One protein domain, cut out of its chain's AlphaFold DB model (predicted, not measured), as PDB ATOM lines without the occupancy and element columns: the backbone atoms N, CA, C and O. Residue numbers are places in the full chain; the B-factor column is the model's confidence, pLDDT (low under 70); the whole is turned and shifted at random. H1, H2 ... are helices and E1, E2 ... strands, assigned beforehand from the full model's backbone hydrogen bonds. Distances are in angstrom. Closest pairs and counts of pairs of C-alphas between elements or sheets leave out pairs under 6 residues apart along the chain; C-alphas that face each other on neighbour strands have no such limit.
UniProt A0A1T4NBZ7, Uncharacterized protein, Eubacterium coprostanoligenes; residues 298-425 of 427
ATOM      1  N   SER A 298     -42.069 -12.498  36.700       94.75
ATOM      2  CA  SER A 298     -43.154 -13.130  37.446       94.75
ATOM      3  C   SER A 298     -43.204 -14.613  37.096       94.75
ATOM      4  O   SER A 298     -43.137 -14.991  35.925       94.75
ATOM      5  N   VAL A 299     -43.255 -15.464  38.119       95.62
ATOM      6  CA  VAL A 299     -43.086 -16.915  37.990       95.62
ATOM      7  C   VAL A 299     -44.283 -17.641  38.586       95.62
ATOM      8  O   VAL A 299     -44.563 -17.493  39.768       95.62
ATOM      9  N   TRP A 300     -44.912 -18.521  37.812       95.38
ATOM     10  CA  TRP A 300     -45.935 -19.453  38.284       95.38
ATOM     11  C   TRP A 300     -45.386 -20.868  38.259       95.38
ATOM     12  O   TRP A 300     -45.084 -21.414  37.196       95.38
ATOM     13  N   LYS A 301     -45.260 -21.482  39.435       94.94
ATOM     14  CA  LYS A 301     -44.842 -22.880  39.569       94.94
ATOM     15  C   LYS A 301     -46.053 -23.794  39.623       94.94
ATOM     16  O   LYS A 301     -46.990 -23.542  40.378       94.94
ATOM     17  N   ASN A 302     -45.984 -24.904  38.894       93.75
ATOM     18  CA  ASN A 302     -47.003 -25.937  38.984       93.75
ATOM     19  C   ASN A 302     -46.811 -26.774  40.262       93.75
ATOM     20  O   ASN A 302     -45.824 -27.501  40.397       93.75
ATOM     21  N   ALA A 303     -47.768 -26.707  41.185       92.19
ATOM     22  CA  ALA A 303     -47.807 -27.524  42.397       92.19
ATOM     23  C   ALA A 303     -48.174 -28.991  42.117       92.19
ATOM     24  O   ALA A 303     -47.862 -29.884  42.912       92.19
ATOM     25  N   SER A 304     -48.845 -29.257  40.993       88.00
ATOM     26  CA  SER A 304     -49.315 -30.591  40.648       88.00
ATOM     27  C   SER A 304     -48.172 -31.510  40.240       88.00
ATOM     28  O   SER A 304     -47.431 -31.252  39.286       88.00
ATOM     29  N   LYS A 305     -48.108 -32.665  40.903       83.69
ATOM     30  CA  LYS A 305     -47.254 -33.793  40.509       83.69
ATOM     31  C   LYS A 305     -47.950 -34.758  39.548       83.69
ATOM     32  O   LYS A 305     -47.285 -35.630  38.996       83.69
ATOM     33  N   SER A 306     -49.263 -34.626  39.347       79.44
ATOM     34  CA  SER A 306     -49.998 -35.474  38.412       79.44
ATOM     35  C   SER A 306     -49.721 -35.013  36.984       79.44
ATOM     36  O   SER A 306     -49.714 -33.819  36.683       79.44
ATOM     37  N   THR A 307     -49.468 -35.962  36.092       70.69
ATOM     38  CA  THR A 307     -49.421 -35.717  34.651       70.69
ATOM     39  C   THR A 307     -50.001 -36.926  33.941       70.69
ATOM     40  O   THR A 307     -49.603 -38.049  34.245       70.69
ATOM     41  N   GLY A 308     -50.921 -36.708  33.010       71.31
ATOM     42  CA  GLY A 308     -51.495 -37.751  32.171       71.31
ATOM     43  C   GLY A 308     -51.889 -37.183  30.811       71.31
ATOM     44  O   GLY A 308     -51.860 -35.968  30.611       71.31
ATOM     45  N   GLY A 309     -52.259 -38.066  29.888       78.62
ATOM     46  CA  GLY A 309     -52.591 -37.701  28.513       78.62
ATOM     47  C   GLY A 309     -51.383 -37.718  27.577       78.62
ATOM     48  O   GLY A 309     -50.347 -38.302  27.887       78.62
ATOM     49  N   ASP A 310     -51.557 -37.114  26.404       84.44
ATOM     50  CA  ASP A 310     -50.584 -37.184  25.315       84.44
ATOM     51  C   ASP A 310     -49.288 -36.414  25.633       84.44
ATOM     52  O   ASP A 310     -49.326 -35.339  26.242       84.44
ATOM     53  N   ALA A 311     -48.136 -36.946  25.212       90.94
ATOM     54  CA  ALA A 311     -46.820 -36.358  25.502       90.94
ATOM     55  C   ALA A 311     -46.568 -35.051  24.725       90.94
ATOM     56  O   ALA A 311     -45.668 -34.273  25.053       90.94
ATOM     57  N   THR A 312     -47.368 -34.799  23.693       94.50
ATOM     58  CA  THR A 312     -47.368 -33.538  22.957       94.50
ATOM     59  C   THR A 312     -48.276 -32.517  23.647       94.50
ATOM     60  O   THR A 312     -49.411 -32.819  24.009       94.50
ATOM     61  N   ILE A 313     -47.749 -31.307  23.836       95.00
ATOM     62  CA  ILE A 313     -48.461 -30.111  24.283       95.00
ATOM     63  C   ILE A 313     -48.914 -29.367  23.032       95.00
ATOM     64  O   ILE A 313     -48.075 -28.889  22.259       95.00
ATOM     65  N   ASP A 314     -50.223 -29.272  22.826       94.44
ATOM     66  CA  ASP A 314     -50.787 -28.566  21.672       94.44
ATOM     67  C   ASP A 314     -51.942 -27.619  21.984       94.44
ATOM     68  O   ASP A 314     -52.468 -26.984  21.074       94.44
ATOM     69  N   TYR A 315     -52.278 -27.473  23.266       94.56
ATOM     70  CA  TYR A 315     -53.299 -26.536  23.710       94.56
ATOM     71  C   TYR A 315     -53.016 -26.007  25.121       94.56
ATOM     72  O   TYR A 315     -53.249 -26.707  26.106       94.56
ATOM     73  N   VAL A 316     -52.543 -24.768  25.253       94.94
ATOM     74  CA  VAL A 316     -52.347 -24.096  26.552       94.94
ATOM     75  C   VAL A 316     -53.239 -22.867  26.640       94.94
ATOM     76  O   VAL A 316     -53.229 -22.042  25.733       94.94
ATOM     77  N   GLN A 317     -53.945 -22.731  27.763       94.56
ATOM     78  CA  GLN A 317     -54.592 -21.494  28.187       94.56
ATOM     79  C   GLN A 317     -54.132 -21.159  29.601       94.56
ATOM     80  O   GLN A 317     -54.393 -21.915  30.539       94.56
ATOM     81  N   PHE A 318     -53.440 -20.038  29.746       94.06
ATOM     82  CA  PHE A 318     -52.972 -19.528  31.029       94.06
ATOM     83  C   PHE A 318     -53.455 -18.097  31.237       94.06
ATOM     84  O   PHE A 318     -53.489 -17.301  30.299       94.06
ATOM     85  N   GLU A 319     -53.783 -17.768  32.479       93.19
ATOM     86  CA  GLU A 319     -54.187 -16.441  32.907       93.19
ATOM     87  C   GLU A 319     -53.566 -16.161  34.278       93.19
ATOM     88  O   GLU A 319     -53.657 -17.012  35.158       93.19
ATOM     89  N   GLY A 320     -52.944 -14.994  34.456       89.38
ATOM     90  CA  GLY A 320     -52.302 -14.622  35.719       89.38
ATOM     91  C   GLY A 320     -52.255 -13.112  35.949       89.38
ATOM     92  O   GLY A 320     -52.278 -12.326  34.998       89.38
ATOM     93  N   ASN A 321     -52.181 -12.710  37.221       89.06
ATOM     94  CA  ASN A 321     -52.007 -11.315  37.633       89.06
ATOM     95  C   ASN A 321     -50.523 -11.024  37.872       89.06
ATOM     96  O   ASN A 321     -49.869 -11.724  38.636       89.06
ATOM     97  N   VAL A 322     -49.972  -9.968  37.277       84.94
ATOM     98  CA  VAL A 322     -48.508  -9.725  37.283       84.94
ATOM     99  C   VAL A 322     -48.022  -9.036  38.580       84.94
ATOM    100  O   VAL A 322     -46.903  -8.533  38.677       84.94
ATOM    101  N   ASP A 323     -48.850  -9.023  39.624       81.81
ATOM    102  CA  ASP A 323     -48.590  -8.320  40.888       81.81
ATOM    103  C   ASP A 323     -47.584  -9.053  41.792       81.81
ATOM    104  O   ASP A 323     -46.899  -8.429  42.603       81.81
ATOM    105  N   SER A 324     -47.413 -10.360  41.593       80.81
ATOM    106  CA  SER A 324     -46.540 -11.227  42.395       80.81
ATOM    107  C   SER A 324     -45.300 -11.668  41.616       80.81
ATOM    108  O   SER A 324     -45.362 -11.940  40.421       80.81
ATOM    109  N   GLU A 325     -44.139 -11.730  42.274       87.50
ATOM    110  CA  GLU A 325     -42.910 -12.253  41.640       87.50
ATOM    111  C   GLU A 325     -42.919 -13.778  41.523       87.50
ATOM    112  O   GLU A 325     -42.349 -14.340  40.589       87.50
ATOM    113  N   LEU A 326     -43.559 -14.450  42.480       91.50
ATOM    114  CA  LEU A 326     -43.633 -15.898  42.546       91.50
ATOM    115  C   LEU A 326     -44.996 -16.329  43.078       91.50
ATOM    116  O   LEU A 326     -45.373 -15.984  44.196       91.50
ATOM    117  N   GLU A 327     -45.665 -17.174  42.311       90.62
ATOM    118  CA  GLU A 327     -46.894 -17.854  42.687       90.62
ATOM    119  C   GLU A 327     -46.728 -19.366  42.510       90.62
ATOM    120  O   GLU A 327     -45.893 -19.866  41.748       90.62
ATOM    121  N   THR A 328     -47.490 -20.128  43.286       90.19
ATOM    122  CA  THR A 328     -47.535 -21.588  43.192       90.19
ATOM    123  C   THR A 328     -48.987 -22.005  43.082       90.19
ATOM    124  O   THR A 328     -49.771 -21.772  43.998       90.19
ATOM    125  N   GLU A 329     -49.331 -22.631  41.962       88.50
ATOM    126  CA  GLU A 329     -50.706 -22.968  41.614       88.50
ATOM    127  C   GLU A 329     -50.820 -24.417  41.152       88.50
ATOM    128  O   GLU A 329     -49.900 -25.004  40.586       88.50
ATOM    129  N   ASP A 330     -51.982 -25.011  41.387       89.94
ATOM    130  CA  ASP A 330     -52.293 -26.345  40.895       89.94
ATOM    131  C   ASP A 330     -52.880 -26.266  39.478       89.94
ATOM    132  O   ASP A 330     -54.083 -26.054  39.298       89.94
ATOM    133  N   PHE A 331     -52.034 -26.477  38.464       91.56
ATOM    134  CA  PHE A 331     -52.447 -26.427  37.057       91.56
ATOM    135  C   PHE A 331     -53.340 -27.604  36.631       91.56
ATOM    136  O   PHE A 331     -53.874 -27.584  35.521       91.56
ATOM    137  N   SER A 332     -53.538 -28.630  37.473       85.81
ATOM    138  CA  SER A 332     -54.397 -29.780  37.138       85.81
ATOM    139  C   SER A 332     -55.883 -29.435  37.039       85.81
ATOM    140  O   SER A 332     -56.657 -30.204  36.475       85.81
ATOM    141  N   LYS A 333     -56.278 -28.265  37.549       80.44
ATOM    142  CA  LYS A 333     -57.660 -27.774  37.526       80.44
ATOM    143  C   LYS A 333     -58.075 -27.183  36.172       80.44
ATOM    144  O   LYS A 333     -59.253 -26.896  35.982       80.44
ATOM    145  N   ASN A 334     -57.131 -26.987  35.248       77.69
ATOM    146  CA  ASN A 334     -57.391 -26.432  33.920       77.69
ATOM    147  C   ASN A 334     -57.702 -27.553  32.905       77.69
ATOM    148  O   ASN A 334     -57.143 -28.644  32.975       77.69
ATOM    149  N   SER A 335     -58.597 -27.276  31.952       79.44
ATOM    150  CA  SER A 335     -58.970 -28.197  30.865       79.44
ATOM    151  C   SER A 335     -57.958 -28.255  29.708       79.44
ATOM    152  O   SER A 335     -58.073 -29.109  28.823       79.44
ATOM    153  N   SER A 336     -56.975 -27.353  29.695       86.62
ATOM    154  CA  SER A 336     -55.880 -27.322  28.732       86.62
ATOM    155  C   SER A 336     -54.698 -28.195  29.171       86.62
ATOM    156  O   SER A 336     -54.643 -28.712  30.286       86.62
ATOM    157  N   ASP A 337     -53.671 -28.285  28.328       92.38
ATOM    158  CA  ASP A 337     -52.400 -28.952  28.632       92.38
ATOM    159  C   ASP A 337     -51.538 -28.203  29.665       92.38
ATOM    160  O   ASP A 337     -50.360 -28.513  29.838       92.38
ATOM    161  N   LEU A 338     -52.105 -27.235  30.396       91.81
ATOM    162  CA  LEU A 338     -51.382 -26.427  31.376       91.81
ATOM    163  C   LEU A 338     -50.721 -27.302  32.450       91.81
ATOM    164  O   LEU A 338     -49.588 -27.053  32.851       91.81
ATOM    165  N   ASN A 339     -51.369 -28.401  32.856       93.06
ATOM    166  CA  ASN A 339     -50.802 -29.334  33.831       93.06
ATOM    167  C   ASN A 339     -49.541 -30.074  33.332       93.06
ATOM    168  O   ASN A 339     -48.791 -30.634  34.139       93.06
ATOM    169  N   LYS A 340     -49.277 -30.073  32.018       93.69
ATOM    170  CA  LYS A 340     -48.044 -30.606  31.422       93.69
ATOM    171  C   LYS A 340     -46.872 -29.623  31.541       93.69
ATOM    172  O   LYS A 340     -45.744 -30.006  31.245       93.69
ATOM    173  N   LEU A 341     -47.103 -28.391  32.005       94.69
ATOM    174  CA  LEU A 341     -46.057 -27.408  32.283       94.69
ATOM    175  C   LEU A 341     -45.502 -27.563  33.704       94.69
ATOM    176  O   LEU A 341     -46.239 -27.834  34.655       94.69
ATOM    177  N   ALA A 342     -44.192 -27.390  33.850       94.00
ATOM    178  CA  ALA A 342     -43.510 -27.246  35.132       94.00
ATOM    179  C   ALA A 342     -43.708 -25.835  35.709       94.00
ATOM    180  O   ALA A 342     -43.787 -25.665  36.927       94.00
ATOM    181  N   GLY A 343     -43.835 -24.837  34.836       95.00
ATOM    182  CA  GLY A 343     -44.132 -23.468  35.223       95.00
ATOM    183  C   GLY A 343     -44.211 -22.515  34.038       95.00
ATOM    184  O   GLY A 343     -43.863 -22.867  32.907       95.00
ATOM    185  N   VAL A 344     -44.665 -21.306  34.338       96.56
ATOM    186  CA  VAL A 344     -44.738 -20.162  33.427       96.56
ATOM    187  C   VAL A 344     -43.845 -19.069  33.997       96.56
ATOM    188  O   VAL A 344     -43.925 -18.770  35.186       96.56
ATOM    189  N   VAL A 345     -42.984 -18.489  33.169       96.25
ATOM    190  CA  VAL A 345     -42.166 -17.327  33.533       96.25
ATOM    191  C   VAL A 345     -42.479 -16.207  32.562       96.25
ATOM    192  O   VAL A 345     -42.519 -16.420  31.354       96.25
ATOM    193  N   ILE A 346     -42.711 -15.023  33.100       96.25
ATOM    194  CA  ILE A 346     -43.032 -13.820  32.344       96.25
ATOM    195  C   ILE A 346     -41.952 -12.801  32.667       96.25
ATOM    196  O   ILE A 346     -41.698 -12.535  33.841       96.25
ATOM    197  N   LEU A 347     -41.309 -12.288  31.625       96.06
ATOM    198  CA  LEU A 347     -40.263 -11.275  31.672       96.06
ATOM    199  C   LEU A 347     -40.755 -10.004  30.971       96.06
ATOM    200  O   LEU A 347     -41.827  -9.998  30.362       96.06
ATOM    201  N   GLN A 348     -39.955  -8.937  31.007       95.19
ATOM    202  CA  GLN A 348     -40.304  -7.672  30.353       95.19
ATOM    203  C   GLN A 348     -40.587  -7.802  28.849       95.19
ATOM    204  O   GLN A 348     -41.449  -7.085  28.354       95.19
ATOM    205  N   ASP A 349     -39.882  -8.680  28.129       95.75
ATOM    206  CA  ASP A 349     -39.904  -8.796  26.662       95.75
ATOM    207  C   ASP A 349     -40.238 -10.208  26.159       95.75
ATOM    208  O   ASP A 349     -40.243 -10.452  24.949       95.75
ATOM    209  N   GLU A 350     -40.503 -11.164  27.051       97.31
ATOM    210  CA  GLU A 350     -40.822 -12.536  26.660       97.31
ATOM    211  C   GLU A 350     -41.615 -13.322  27.705       97.31
ATOM    212  O   GLU A 350     -41.627 -13.021  28.897       97.31
ATOM    213  N   VAL A 351     -42.256 -14.384  27.230       97.69
ATOM    214  CA  VAL A 351     -42.931 -15.401  28.032       97.69
ATOM    215  C   VAL A 351     -42.267 -16.748  27.774       97.69
ATOM    216  O   VAL A 351     -42.040 -17.129  26.625       97.69
ATOM    217  N   LEU A 352     -42.007 -17.495  28.842       97.81
ATOM    218  CA  LEU A 352     -41.392 -18.815  28.815       97.81
ATOM    219  C   LEU A 352     -42.343 -19.844  29.432       97.81
ATOM    220  O   LEU A 352     -42.706 -19.750  30.607       97.81
ATOM    221  N   LEU A 353     -42.716 -20.861  28.658       97.62
ATOM    222  CA  LEU A 353     -43.463 -22.020  29.146       97.62
ATOM    223  C   LEU A 353     -42.514 -23.209  29.270       97.62
ATOM    224  O   LEU A 353     -42.017 -23.727  28.268       97.62
ATOM    225  N   TYR A 354     -42.280 -23.660  30.498       96.31
ATOM    226  CA  TYR A 354     -41.419 -24.804  30.775       96.31
ATOM    227  C   TYR A 354     -42.261 -26.073  30.771       96.31
ATOM    228  O   TYR A 354     -43.154 -26.215  31.605       96.31
ATOM    229  N   ALA A 355     -41.983 -27.015  29.871       95.50
ATOM    230  CA  ALA A 355     -42.629 -28.323  29.910       95.50
ATOM    231  C   ALA A 355     -42.193 -29.114  31.160       95.50
ATOM    232  O   ALA A 355     -41.133 -28.880  31.737       95.50
ATOM    233  N   LYS A 356     -42.985 -30.091  31.600       93.44
ATOM    234  CA  LYS A 356     -42.489 -31.147  32.492       93.44
ATOM    235  C   LYS A 356     -41.620 -32.117  31.689       93.44
ATOM    236  O   LYS A 356     -41.776 -32.269  30.477       93.44
ATOM    237  N   LYS A 357     -40.711 -32.816  32.371       91.00
ATOM    238  CA  LYS A 357     -39.832 -33.811  31.740       91.00
ATOM    239  C   LYS A 357     -40.652 -34.856  30.970       91.00
ATOM    240  O   LYS A 357     -41.573 -35.444  31.527       91.00
ATOM    241  N   GLY A 358     -40.282 -35.098  29.713       90.81
ATOM    242  CA  GLY A 358     -40.956 -36.056  28.826       90.81
ATOM    243  C   GLY A 358     -42.074 -35.468  27.958       90.81
ATOM    244  O   GLY A 358     -42.563 -36.178  27.085       90.81
ATOM    245  N   TYR A 359     -42.434 -34.196  28.144       93.81
ATOM    246  CA  TYR A 359     -43.413 -33.495  27.309       93.81
ATOM    247  C   TYR A 359     -42.733 -32.569  26.296       93.81
ATOM    248  O   TYR A 359     -41.655 -32.033  26.558       93.81
ATOM    249  N   THR A 360     -43.367 -32.391  25.135       95.50
ATOM    250  CA  THR A 360     -42.835 -31.587  24.017       95.50
ATOM    251  C   THR A 360     -43.909 -30.703  23.397       95.50
ATOM    252  O   THR A 360     -45.063 -31.110  23.304       95.50
ATOM    253  N   PHE A 361     -43.552 -29.504  22.946       96.94
ATOM    254  CA  PHE A 361     -44.472 -28.581  22.286       96.94
ATOM    255  C   PHE A 361     -44.653 -28.929  20.808       96.94
ATOM    256  O   PHE A 361     -43.702 -29.230  20.077       96.94
ATOM    257  N   LYS A 362     -45.888 -28.816  20.315       95.88
ATOM    258  CA  LYS A 362     -46.209 -29.040  18.903       95.88
ATOM    259  C   LYS A 362     -45.635 -27.932  18.015       95.88
ATOM    260  O   LYS A 362     -46.251 -26.896  17.778       95.88
ATOM    261  N   LYS A 363     -44.460 -28.188  17.435       95.06
ATOM    262  CA  LYS A 363     -43.698 -27.228  16.606       95.06
ATOM    263  C   LYS A 363     -44.461 -26.698  15.386       95.06
ATOM    264  O   LYS A 363     -44.138 -25.625  14.887       95.06
ATOM    265  N   SER A 364     -45.471 -27.420  14.891       94.00
ATOM    266  CA  SER A 364     -46.309 -26.928  13.790       94.00
ATOM    267  C   SER A 364     -47.174 -25.729  14.177       94.00
ATOM    268  O   SER A 364     -47.524 -24.965  13.288       94.00
ATOM    269  N   LEU A 365     -47.523 -25.561  15.459       93.62
ATOM    270  CA  LEU A 365     -48.291 -24.405  15.939       93.62
ATOM    271  C   LEU A 365     -47.437 -23.137  15.917       93.62
ATOM    272  O   LEU A 365     -47.869 -22.115  15.401       93.62
ATOM    273  N   VAL A 366     -46.171 -23.245  16.332       92.25
ATOM    274  CA  VAL A 366     -45.186 -22.156  16.211       92.25
ATOM    275  C   VAL A 366     -45.017 -21.727  14.754       92.25
ATOM    276  O   VAL A 366     -45.104 -20.547  14.447       92.25
ATOM    277  N   LYS A 367     -44.857 -22.686  13.831       88.56
ATOM    278  CA  LYS A 367     -44.726 -22.395  12.390       88.56
ATOM    279  C   LYS A 367     -45.965 -21.738  11.773       88.56
ATOM    280  O   LYS A 367     -45.847 -21.127  10.721       88.56
ATOM    281  N   LYS A 368     -47.139 -21.921  12.380       88.94
ATOM    282  CA  LYS A 368     -48.415 -21.351  11.925       88.94
ATOM    283  C   LYS A 368     -48.783 -20.054  12.651       88.94
ATOM    284  O   LYS A 368     -49.861 -19.536  12.394       88.94
ATOM    285  N   ASN A 369     -47.921 -19.555  13.542       89.06
ATOM    286  CA  ASN A 369     -48.218 -18.436  14.435       89.06
ATOM    287  C   ASN A 369     -49.488 -18.648  15.281       89.06
ATOM    288  O   ASN A 369     -50.229 -17.711  15.551       89.06
ATOM    289  N   ASP A 370     -49.744 -19.891  15.698       93.06
ATOM    290  CA  ASP A 370     -50.923 -20.255  16.491       93.06
ATOM    291  C   ASP A 370     -50.650 -20.078  17.994       93.06
ATOM    292  O   ASP A 370     -50.513 -21.033  18.766       93.06
ATOM    293  N   PHE A 371     -50.445 -18.820  18.380       94.38
ATOM    294  CA  PHE A 371     -50.204 -18.385  19.749       94.38
ATOM    295  C   PHE A 371     -50.601 -16.916  19.922       94.38
ATOM    296  O   PHE A 371     -50.589 -16.141  18.971       94.38
ATOM    297  N   SER A 372     -50.922 -16.518  21.150       95.12
ATOM    298  CA  SER A 372     -51.200 -15.118  21.494       95.12
ATOM    299  C   SER A 372     -50.776 -14.832  22.924       95.12
ATOM    300  O   SER A 372     -50.913 -15.705  23.787       95.12
ATOM    301  N   VAL A 373     -50.373 -13.598  23.196       96.38
ATOM    302  CA  VAL A 373     -50.127 -13.114  24.555       96.38
ATOM    303  C   VAL A 373     -50.858 -11.797  24.682       96.38
ATOM    304  O   VAL A 373     -50.484 -10.832  24.031       96.38
ATOM    305  N   LYS A 374     -51.904 -11.752  25.503       94.88
ATOM    306  CA  LYS A 374     -52.675 -10.532  25.736       94.88
ATOM    307  C   LYS A 374     -52.335  -9.945  27.090       94.88
ATOM    308  O   LYS A 374     -52.396 -10.667  28.082       94.88
ATOM    309  N   ILE A 375     -52.033  -8.654  27.130       93.25
ATOM    310  CA  ILE A 375     -51.895  -7.897  28.378       93.25
ATOM    311  C   ILE A 375     -53.097  -6.976  28.564       93.25
ATOM    312  O   ILE A 375     -53.598  -6.395  27.600       93.25
ATOM    313  N   THR A 376     -53.540  -6.833  29.808       90.88
ATOM    314  CA  THR A 376     -54.529  -5.830  30.208       90.88
ATOM    315  C   THR A 376     -53.804  -4.675  30.887       90.88
ATOM    316  O   THR A 376     -53.022  -4.884  31.820       90.88
ATOM    317  N   GLN A 377     -54.057  -3.456  30.415       84.31
ATOM    318  CA  GLN A 377     -53.443  -2.250  30.965       84.31
ATOM    319  C   GLN A 377     -54.053  -1.871  32.326       84.31
ATOM    320  O   GLN A 377     -55.272  -1.881  32.497       84.31
ATOM    321  N   LYS A 378     -53.214  -1.481  33.294       79.56
ATOM    322  CA  LYS A 378     -53.649  -0.856  34.555       79.56
ATOM    323  C   LYS A 378     -54.086   0.593  34.317       79.56
ATOM    324  O   LYS A 378     -53.336   1.374  33.740       79.56
ATOM    325  N   GLY A 379     -55.256   0.973  34.841       64.44
ATOM    326  CA  GLY A 379     -55.634   2.381  35.027       64.44
ATOM    327  C   GLY A 379     -56.699   2.970  34.094       64.44
ATOM    328  O   GLY A 379     -57.031   4.137  34.279       64.44
ATOM    329  N   ASP A 380     -57.278   2.208  33.162       54.97
ATOM    330  CA  ASP A 380     -58.421   2.684  32.367       54.97
ATOM    331  C   ASP A 380     -59.771   2.296  32.991       54.97
ATOM    332  O   ASP A 380     -59.943   1.207  33.534       54.97
ATOM    333  N   LEU A 381     -60.772   3.178  32.850       50.47
ATOM    334  CA  LEU A 381     -62.184   2.902  33.180       50.47
ATOM    335  C   LEU A 381     -62.782   1.765  32.323       50.47
ATOM    336  O   LEU A 381     -63.875   1.278  32.607       50.47
ATOM    337  N   THR A 382     -62.065   1.353  31.274       59.66
ATOM    338  CA  THR A 382     -62.368   0.226  30.392       59.66
ATOM    339  C   THR A 382     -61.116  -0.636  30.248       59.66
ATOM    340  O   THR A 382     -60.124  -0.177  29.684       59.66
ATOM    341  N   GLU A 383     -61.152  -1.876  30.740       67.62
ATOM    342  CA  GLU A 383     -60.061  -2.839  30.550       67.62
ATOM    343  C   GLU A 383     -59.809  -3.046  29.048       67.62
ATOM    344  O   GLU A 383     -60.613  -3.665  28.350       67.62
ATOM    345  N   THR A 384     -58.704  -2.495  28.541       79.75
ATOM    346  CA  THR A 384     -58.281  -2.692  27.151       79.75
ATOM    347  C   THR A 384     -57.233  -3.796  27.111       79.75
ATOM    348  O   THR A 384     -56.233  -3.741  27.832       79.75
ATOM    349  N   GLU A 385     -57.477  -4.813  26.284       88.44
ATOM    350  CA  GLU A 385     -56.538  -5.907  26.039       88.44
ATOM    351  C   GLU A 385     -55.749  -5.657  24.754       88.44
ATOM    352  O   GLU A 385     -56.332  -5.377  23.706       88.44
ATOM    353  N   PHE A 386     -54.434  -5.839  24.823       91.00
ATOM    354  CA  PHE A 386     -53.542  -5.742  23.672       91.00
ATOM    355  C   PHE A 386     -52.854  -7.083  23.452       91.00
ATOM    356  O   PHE A 386     -52.257  -7.618  24.385       91.00
ATOM    357  N   ASP A 387     -52.932  -7.634  22.237       92.31
ATOM    358  CA  ASP A 387     -52.103  -8.782  21.865       92.31
ATOM    359  C   ASP A 387     -50.681  -8.316  21.550       92.31
ATOM    360  O   ASP A 387     -50.445  -7.622  20.562       92.31
ATOM    361  N   VAL A 388     -49.737  -8.746  22.374       94.69
ATOM    362  CA  VAL A 388     -48.337  -8.318  22.382       94.69
ATOM    363  C   VAL A 388     -47.384  -9.420  21.927       94.69
ATOM    364  O   VAL A 388     -46.175  -9.232  21.924       94.69
ATOM    365  N   ALA A 389     -47.895 -10.585  21.518       94.81
ATOM    366  CA  ALA A 389     -47.053 -11.643  20.968       94.81
ATOM    367  C   ALA A 389     -46.455 -11.237  19.610       94.81
ATOM    368  O   ALA A 389     -47.148 -10.665  18.764       94.81
ATOM    369  N   TYR A 390     -45.183 -11.573  19.379       94.69
ATOM    370  CA  TYR A 390     -44.495 -11.275  18.121       94.69
ATOM    371  C   TYR A 390     -43.947 -12.517  17.421       94.69
ATOM    372  O   TYR A 390     -44.325 -12.806  16.289       94.69
ATOM    373  N   THR A 391     -43.063 -13.264  18.079       94.06
ATOM    374  CA  THR A 391     -42.476 -14.495  17.524       94.06
ATOM    375  C   THR A 391     -42.432 -15.574  18.589       94.06
ATOM    376  O   THR A 391     -42.449 -15.270  19.780       94.06
ATOM    377  N   ALA A 392     -42.361 -16.837  18.178       96.19
ATOM    378  CA  ALA A 392     -42.197 -17.941  19.108       96.19
ATOM    379  C   ALA A 392     -41.140 -18.934  18.629       96.19
ATOM    380  O   ALA A 392     -40.899 -19.098  17.432       96.19
ATOM    381  N   SER A 393     -40.509 -19.617  19.577       97.12
ATOM    382  CA  SER A 393     -39.526 -20.662  19.307       97.12
ATOM    383  C   SER A 393     -39.572 -21.739  20.386       97.12
ATOM    384  O   SER A 393     -39.961 -21.480  21.522       97.12
ATOM    385  N   VAL A 394     -39.186 -22.962  20.020       97.19
ATOM    386  CA  VAL A 394     -39.034 -24.070  20.968       97.19
ATOM    387  C   VAL A 394     -37.555 -24.387  21.089       97.19
ATOM    388  O   VAL A 394     -36.903 -24.700  20.091       97.19
ATOM    389  N   SER A 395     -37.048 -24.323  22.312       95.81
ATOM    390  CA  SER A 395     -35.683 -24.698  22.667       95.81
ATOM    391  C   SER A 395     -35.690 -25.833  23.693       95.81
ATOM    392  O   SER A 395     -36.747 -26.267  24.155       95.81
ATOM    393  N   GLN A 396     -34.510 -26.353  24.027       92.44
ATOM    394  CA  GLN A 396     -34.353 -27.408  25.020       92.44
ATOM    395  C   GLN A 396     -33.326 -26.979  26.068       92.44
ATOM    396  O   GLN A 396     -32.239 -26.518  25.723       92.44
ATOM    397  N   SER A 397     -33.671 -27.133  27.346       87.25
ATOM    398  CA  SER A 397     -32.766 -26.861  28.460       87.25
ATOM    399  C   SER A 397     -31.660 -27.916  28.568       87.25
ATOM    400  O   SER A 397     -31.745 -29.007  27.993       87.25
ATOM    401  N   SER A 398     -30.643 -27.629  29.385       77.19
ATOM    402  CA  SER A 398     -29.573 -28.576  29.737       77.19
ATOM    403  C   SER A 398     -30.097 -29.893  30.332       77.19
ATOM    404  O   SER A 398     -29.477 -30.941  30.162       77.19
ATOM    405  N   GLU A 399     -31.269 -29.871  30.970       80.56
ATOM    406  CA  GLU A 399     -31.920 -31.037  31.580       80.56
ATOM    407  C   GLU A 399     -32.852 -31.802  30.620       80.56
ATOM    408  O   GLU A 399     -33.599 -32.689  31.041       80.56
ATOM    409  N   LYS A 400     -32.785 -31.498  29.317       84.06
ATOM    410  CA  LYS A 400     -33.625 -32.068  28.248       84.06
ATOM    411  C   LYS A 400     -35.109 -31.699  28.326       84.06
ATOM    412  O   LYS A 400     -35.930 -32.372  27.701       84.06
ATOM    413  N   THR A 401     -35.454 -30.626  29.022       90.75
ATOM    414  CA  THR A 401     -36.826 -30.114  29.103       90.75
ATOM    415  C   THR A 401     -37.075 -29.115  27.976       90.75
ATOM    416  O   THR A 401     -36.251 -28.226  27.773       90.75
ATOM    417  N   GLU A 402     -38.173 -29.246  27.222       96.25
ATOM    418  CA  GLU A 402     -38.517 -28.245  26.200       96.25
ATOM    419  C   GLU A 402     -39.063 -26.956  26.835       96.25
ATOM    420  O   GLU A 402     -39.806 -26.984  27.821       96.25
ATOM    421  N   ILE A 403     -38.687 -25.825  26.241       97.69
ATOM    422  CA  ILE A 403     -39.127 -24.483  26.617       97.69
ATOM    423  C   ILE A 403     -39.734 -23.839  25.373       97.69
ATOM    424  O   ILE A 403     -39.061 -23.732  24.344       97.69
ATOM    425  N   LEU A 404     -40.992 -23.407  25.464       98.19
ATOM    426  CA  LEU A 404     -41.589 -22.513  24.476       98.19
ATOM    427  C   LEU A 404     -41.313 -21.073  24.907       98.19
ATOM    428  O   LEU A 404     -41.790 -20.646  25.956       98.19
ATOM    429  N   THR A 405     -40.579 -20.334  24.083       98.38
ATOM    430  CA  THR A 405     -40.351 -18.897  24.251       98.38
ATOM    431  C   THR A 405     -41.249 -18.148  23.282       98.38
ATOM    432  O   THR A 405     -41.127 -18.348  22.075       98.38
ATOM    433  N   ILE A 406     -42.116 -17.279  23.795       98.12
ATOM    434  CA  ILE A 406     -42.875 -16.306  23.005       98.12
ATOM    435  C   ILE A 406     -42.263 -14.932  23.275       98.12
ATOM    436  O   ILE A 406     -42.372 -14.414  24.384       98.12
ATOM    437  N   LYS A 407     -41.608 -14.348  22.271       97.19
ATOM    438  CA  LYS A 407     -41.119 -12.969  22.330       97.19
ATOM    439  C   LYS A 407     -42.287 -12.002  22.204       97.19
ATOM    440  O   LYS A 407     -43.155 -12.183  21.341       97.19
ATOM    441  N   LEU A 408     -42.271 -10.975  23.041       96.38
ATOM    442  CA  LEU A 408     -43.197  -9.859  22.961       96.38
ATOM    443  C   LEU A 408     -42.743  -8.874  21.873       96.38
ATOM    444  O   LEU A 408     -41.608  -8.917  21.392       96.38
ATOM    445  N   ASP A 409     -43.654  -8.016  21.441       95.06
ATOM    446  CA  ASP A 409     -43.430  -6.980  20.430       95.06
ATOM    447  C   ASP A 409     -42.518  -5.837  20.908       95.06
ATOM    448  O   ASP A 409     -41.809  -5.224  20.111       95.06
ATOM    449  N   GLN A 410     -42.492  -5.581  22.210       94.75
ATOM    450  CA  GLN A 410     -41.602  -4.638  22.881       94.75
ATOM    451  C   GLN A 410     -41.453  -5.026  24.364       94.75
ATOM    452  O   GLN A 410     -42.236  -5.836  24.863       94.75
ATOM    453  N   PRO A 411     -40.455  -4.489  25.087       94.56
ATOM    454  CA  PRO A 411     -40.406  -4.630  26.533       94.56
ATOM    455  C   PRO A 411     -41.499  -3.789  27.212       94.56
ATOM    456  O   PRO A 411     -41.822  -2.694  26.750       94.56
ATOM    457  N   TYR A 412     -42.023  -4.283  28.333       93.38
ATOM    458  CA  TYR A 412     -43.112  -3.655  29.081       93.38
ATOM    459  C   TYR A 412     -42.725  -3.311  30.509       93.38
ATOM    460  O   TYR A 412     -41.916  -3.998  31.133       93.38
ATOM    461  N   LYS A 413     -43.368  -2.289  31.073       92.50
ATOM    462  CA  LYS A 413     -43.333  -2.033  32.515       92.50
ATOM    463  C   LYS A 413     -44.313  -2.920  33.269       92.50
ATOM    464  O   LYS A 413     -45.519  -2.873  33.029       92.50
ATOM    465  N   ARG A 414     -43.820  -3.625  34.289       90.50
ATOM    466  CA  ARG A 414     -44.656  -4.445  35.181       90.50
ATOM    467  C   ARG A 414     -45.816  -3.671  35.811       90.50
ATOM    468  O   ARG A 414     -46.932  -4.172  35.889       90.50
ATOM    469  N   GLU A 415     -45.557  -2.440  36.251       88.75
ATOM    470  CA  GLU A 415     -46.542  -1.581  36.925       88.75
ATOM    471  C   GLU A 415     -47.738  -1.196  36.046       88.75
ATOM    472  O   GLU A 415     -48.782  -0.844  36.588       88.75
ATOM    473  N   ASN A 416     -47.624  -1.326  34.721       89.00
ATOM    474  CA  ASN A 416     -48.688  -0.993  33.777       89.00
ATOM    475  C   ASN A 416     -49.500  -2.211  33.321       89.00
ATOM    476  O   ASN A 416     -50.498  -2.044  32.622       89.00
ATOM    477  N   ILE A 417     -49.122  -3.420  33.745       90.12
ATOM    478  CA  ILE A 417     -49.833  -4.659  33.425       90.12
ATOM    479  C   ILE A 417     -50.616  -5.112  34.660       90.12
ATOM    480  O   ILE A 417     -50.040  -5.320  35.730       90.12
ATOM    481  N   SER A 418     -51.935  -5.270  34.535       87.69
ATOM    482  CA  SER A 418     -52.756  -5.913  35.577       87.69
ATOM    483  C   SER A 418     -52.758  -7.420  35.398       87.69
ATOM    484  O   SER A 418     -52.538  -8.174  36.344       87.69
ATOM    485  N   LYS A 419     -52.972  -7.850  34.158       91.69
ATOM    486  CA  LYS A 419     -53.277  -9.230  33.819       91.69
ATOM    487  C   LYS A 419     -52.609  -9.628  32.521       91.69
ATOM    488  O   LYS A 419     -52.457  -8.809  31.615       91.69
ATOM    489  N   ILE A 420     -52.258 -10.902  32.428       94.25
ATOM    490  CA  ILE A 420     -51.739 -11.513  31.214       94.25
ATOM    491  C   ILE A 420     -52.494 -12.801  30.897       94.25
ATOM    492  O   ILE A 420     -52.810 -13.589  31.789       94.25
ATOM    493  N   LYS A 421     -52.785 -13.007  29.614       95.44
ATOM    494  CA  LYS A 421     -53.410 -14.216  29.073       95.44
ATOM    495  C   LYS A 421     -52.518 -14.796  27.989       95.44
ATOM    496  O   LYS A 421     -52.171 -14.095  27.041       95.44
ATOM    497  N   ILE A 422     -52.172 -16.070  28.104       96.50
ATOM    498  CA  ILE A 422     -51.311 -16.774  27.152       96.50
ATOM    499  C   ILE A 422     -52.123 -17.904  26.528       96.50
ATOM    500  O   ILE A 422     -52.666 -18.745  27.244       96.50
ATOM    501  N   ASN A 423     -52.166 -17.933  25.196       96.19
ATOM    502  CA  ASN A 423     -52.746 -19.032  24.432       96.19
ATOM    503  C   ASN A 423     -51.692 -19.642  23.507       96.19
ATOM    504  O   ASN A 423     -50.928 -18.916  22.869       96.19
ATOM    505  N   PHE A 424     -51.687 -20.966  23.410       96.19
ATOM    506  CA  PHE A 424     -50.886 -21.722  22.450       96.19
ATOM    507  C   PHE A 424     -51.751 -22.834  21.864       96.19
ATOM    508  O   PHE A 424     -52.153 -23.732  22.603       96.19
ATOM    509  N   GLY A 425     -52.029 -22.758  20.562       91.19
ATOM    510  CA  GLY A 425     -53.028 -23.586  19.893       91.19
ATOM    511  C   GLY A 425     -54.470 -23.153  20.175       91.19
ATOM    512  O   GLY A 425     -54.772 -22.506  21.181       91.19
TER     513      GLY A 425
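AT A GLANCE: This is residues 298 to 425 of the 427 residues of an uncharacterized protein of Eubacterium coprostanoligenes (UniProt A0A1T4NBZ7). Two sheets stand face to face as a sandwich with their strands crossed: a larger, twisted sheet of six strands, and a smaller one of four. A short helix, H1, grazes both sheets, and another, H2, lies beside edge strand E8 of the larger one. The printed part has 128 residues, mostly strand by class, in the order E1 E2 E3 H1 E4 E5 H2 E6 E7 E8 E9 E10. The larger sheet runs E3 E1 E4 E5 E9 E8 and is mixed; the smaller runs E2 E10 E6 E7, all antiparallel. The whole is compact, with a radius of gyration of the C-alphas of 14.2 A and spans of 43 by 30 by 27 A.

IN THESE COORDINATES: E1, residues 298 to 302, begins at C-alpha 298 (-43.154, -13.130, 37.446). E2 is residues 316 to 321 and E3 326 to 329. H1, residues 337 to 340, is followed directly by E4, 341 to 347, 17.2 A long, and then E5, 350 to 355. H2 is residues 363 to 367; E6, 371 to 377, is 19.9 A long; E7 is 385 to 387. E8, residues 389 to 396, measures 20.6 A, and E9, 402 to 408, 19.2 A. E10, residues 417 to 424, measures 20.3 A and ends at C-alpha 424 (-50.886, -21.722, 22.450).

HOW THE PARTS SIT: In the larger sheet E3 and E1 are parallel at 27 degrees, with N 327 and O 299 2.8 A apart. E1 and E4 are antiparallel at 177 degrees, with N 300 and O 344 2.8 A apart. The hairpin E4 and E5 has N 347 and O 350 at 2.8 A, E5 and E9 have N 351 and O 406 at 2.8 A, and the hairpin E8 and E9 has N 407 and O 391 at 2.8 A. In the smaller sheet the neighbours E2 and E10 have N 422 and O 318 within hydrogen-bond range at 2.8 A, the neighbours E10 and E6 have N 374 and O 421 at 2.8 A, and the hairpin E6 and E7 has N 375 and O 386 at 2.9 A. The parts of the sheets that face each other are 9.9 A centre to centre, their strands at 51 degrees. E7 runs on into E8 at 57 degrees, from one sheet to the other. H2 has a height over the larger sheet of 7.2 A and, only just, lies over none of its strands, with 2 of its C-alphas falling on E8; its closest C-alphas to E8 are those of Val 366 and Ala 392, 5.9 A. In H2 the O i to N i+4 pair is within hydrogen-bond range; H1 is too short for one, and its single O i to N i+3 pair is within range.

THE WHOLE: The two C-alphas farthest apart, those of Leu 381 and Glu 399, are 45.5 A apart. The printed part has no cut. The link from E1 to E2, 13 residues, is long. Mean pLDDT of the printed part is 90.3; residues 379 to 383 are under 70.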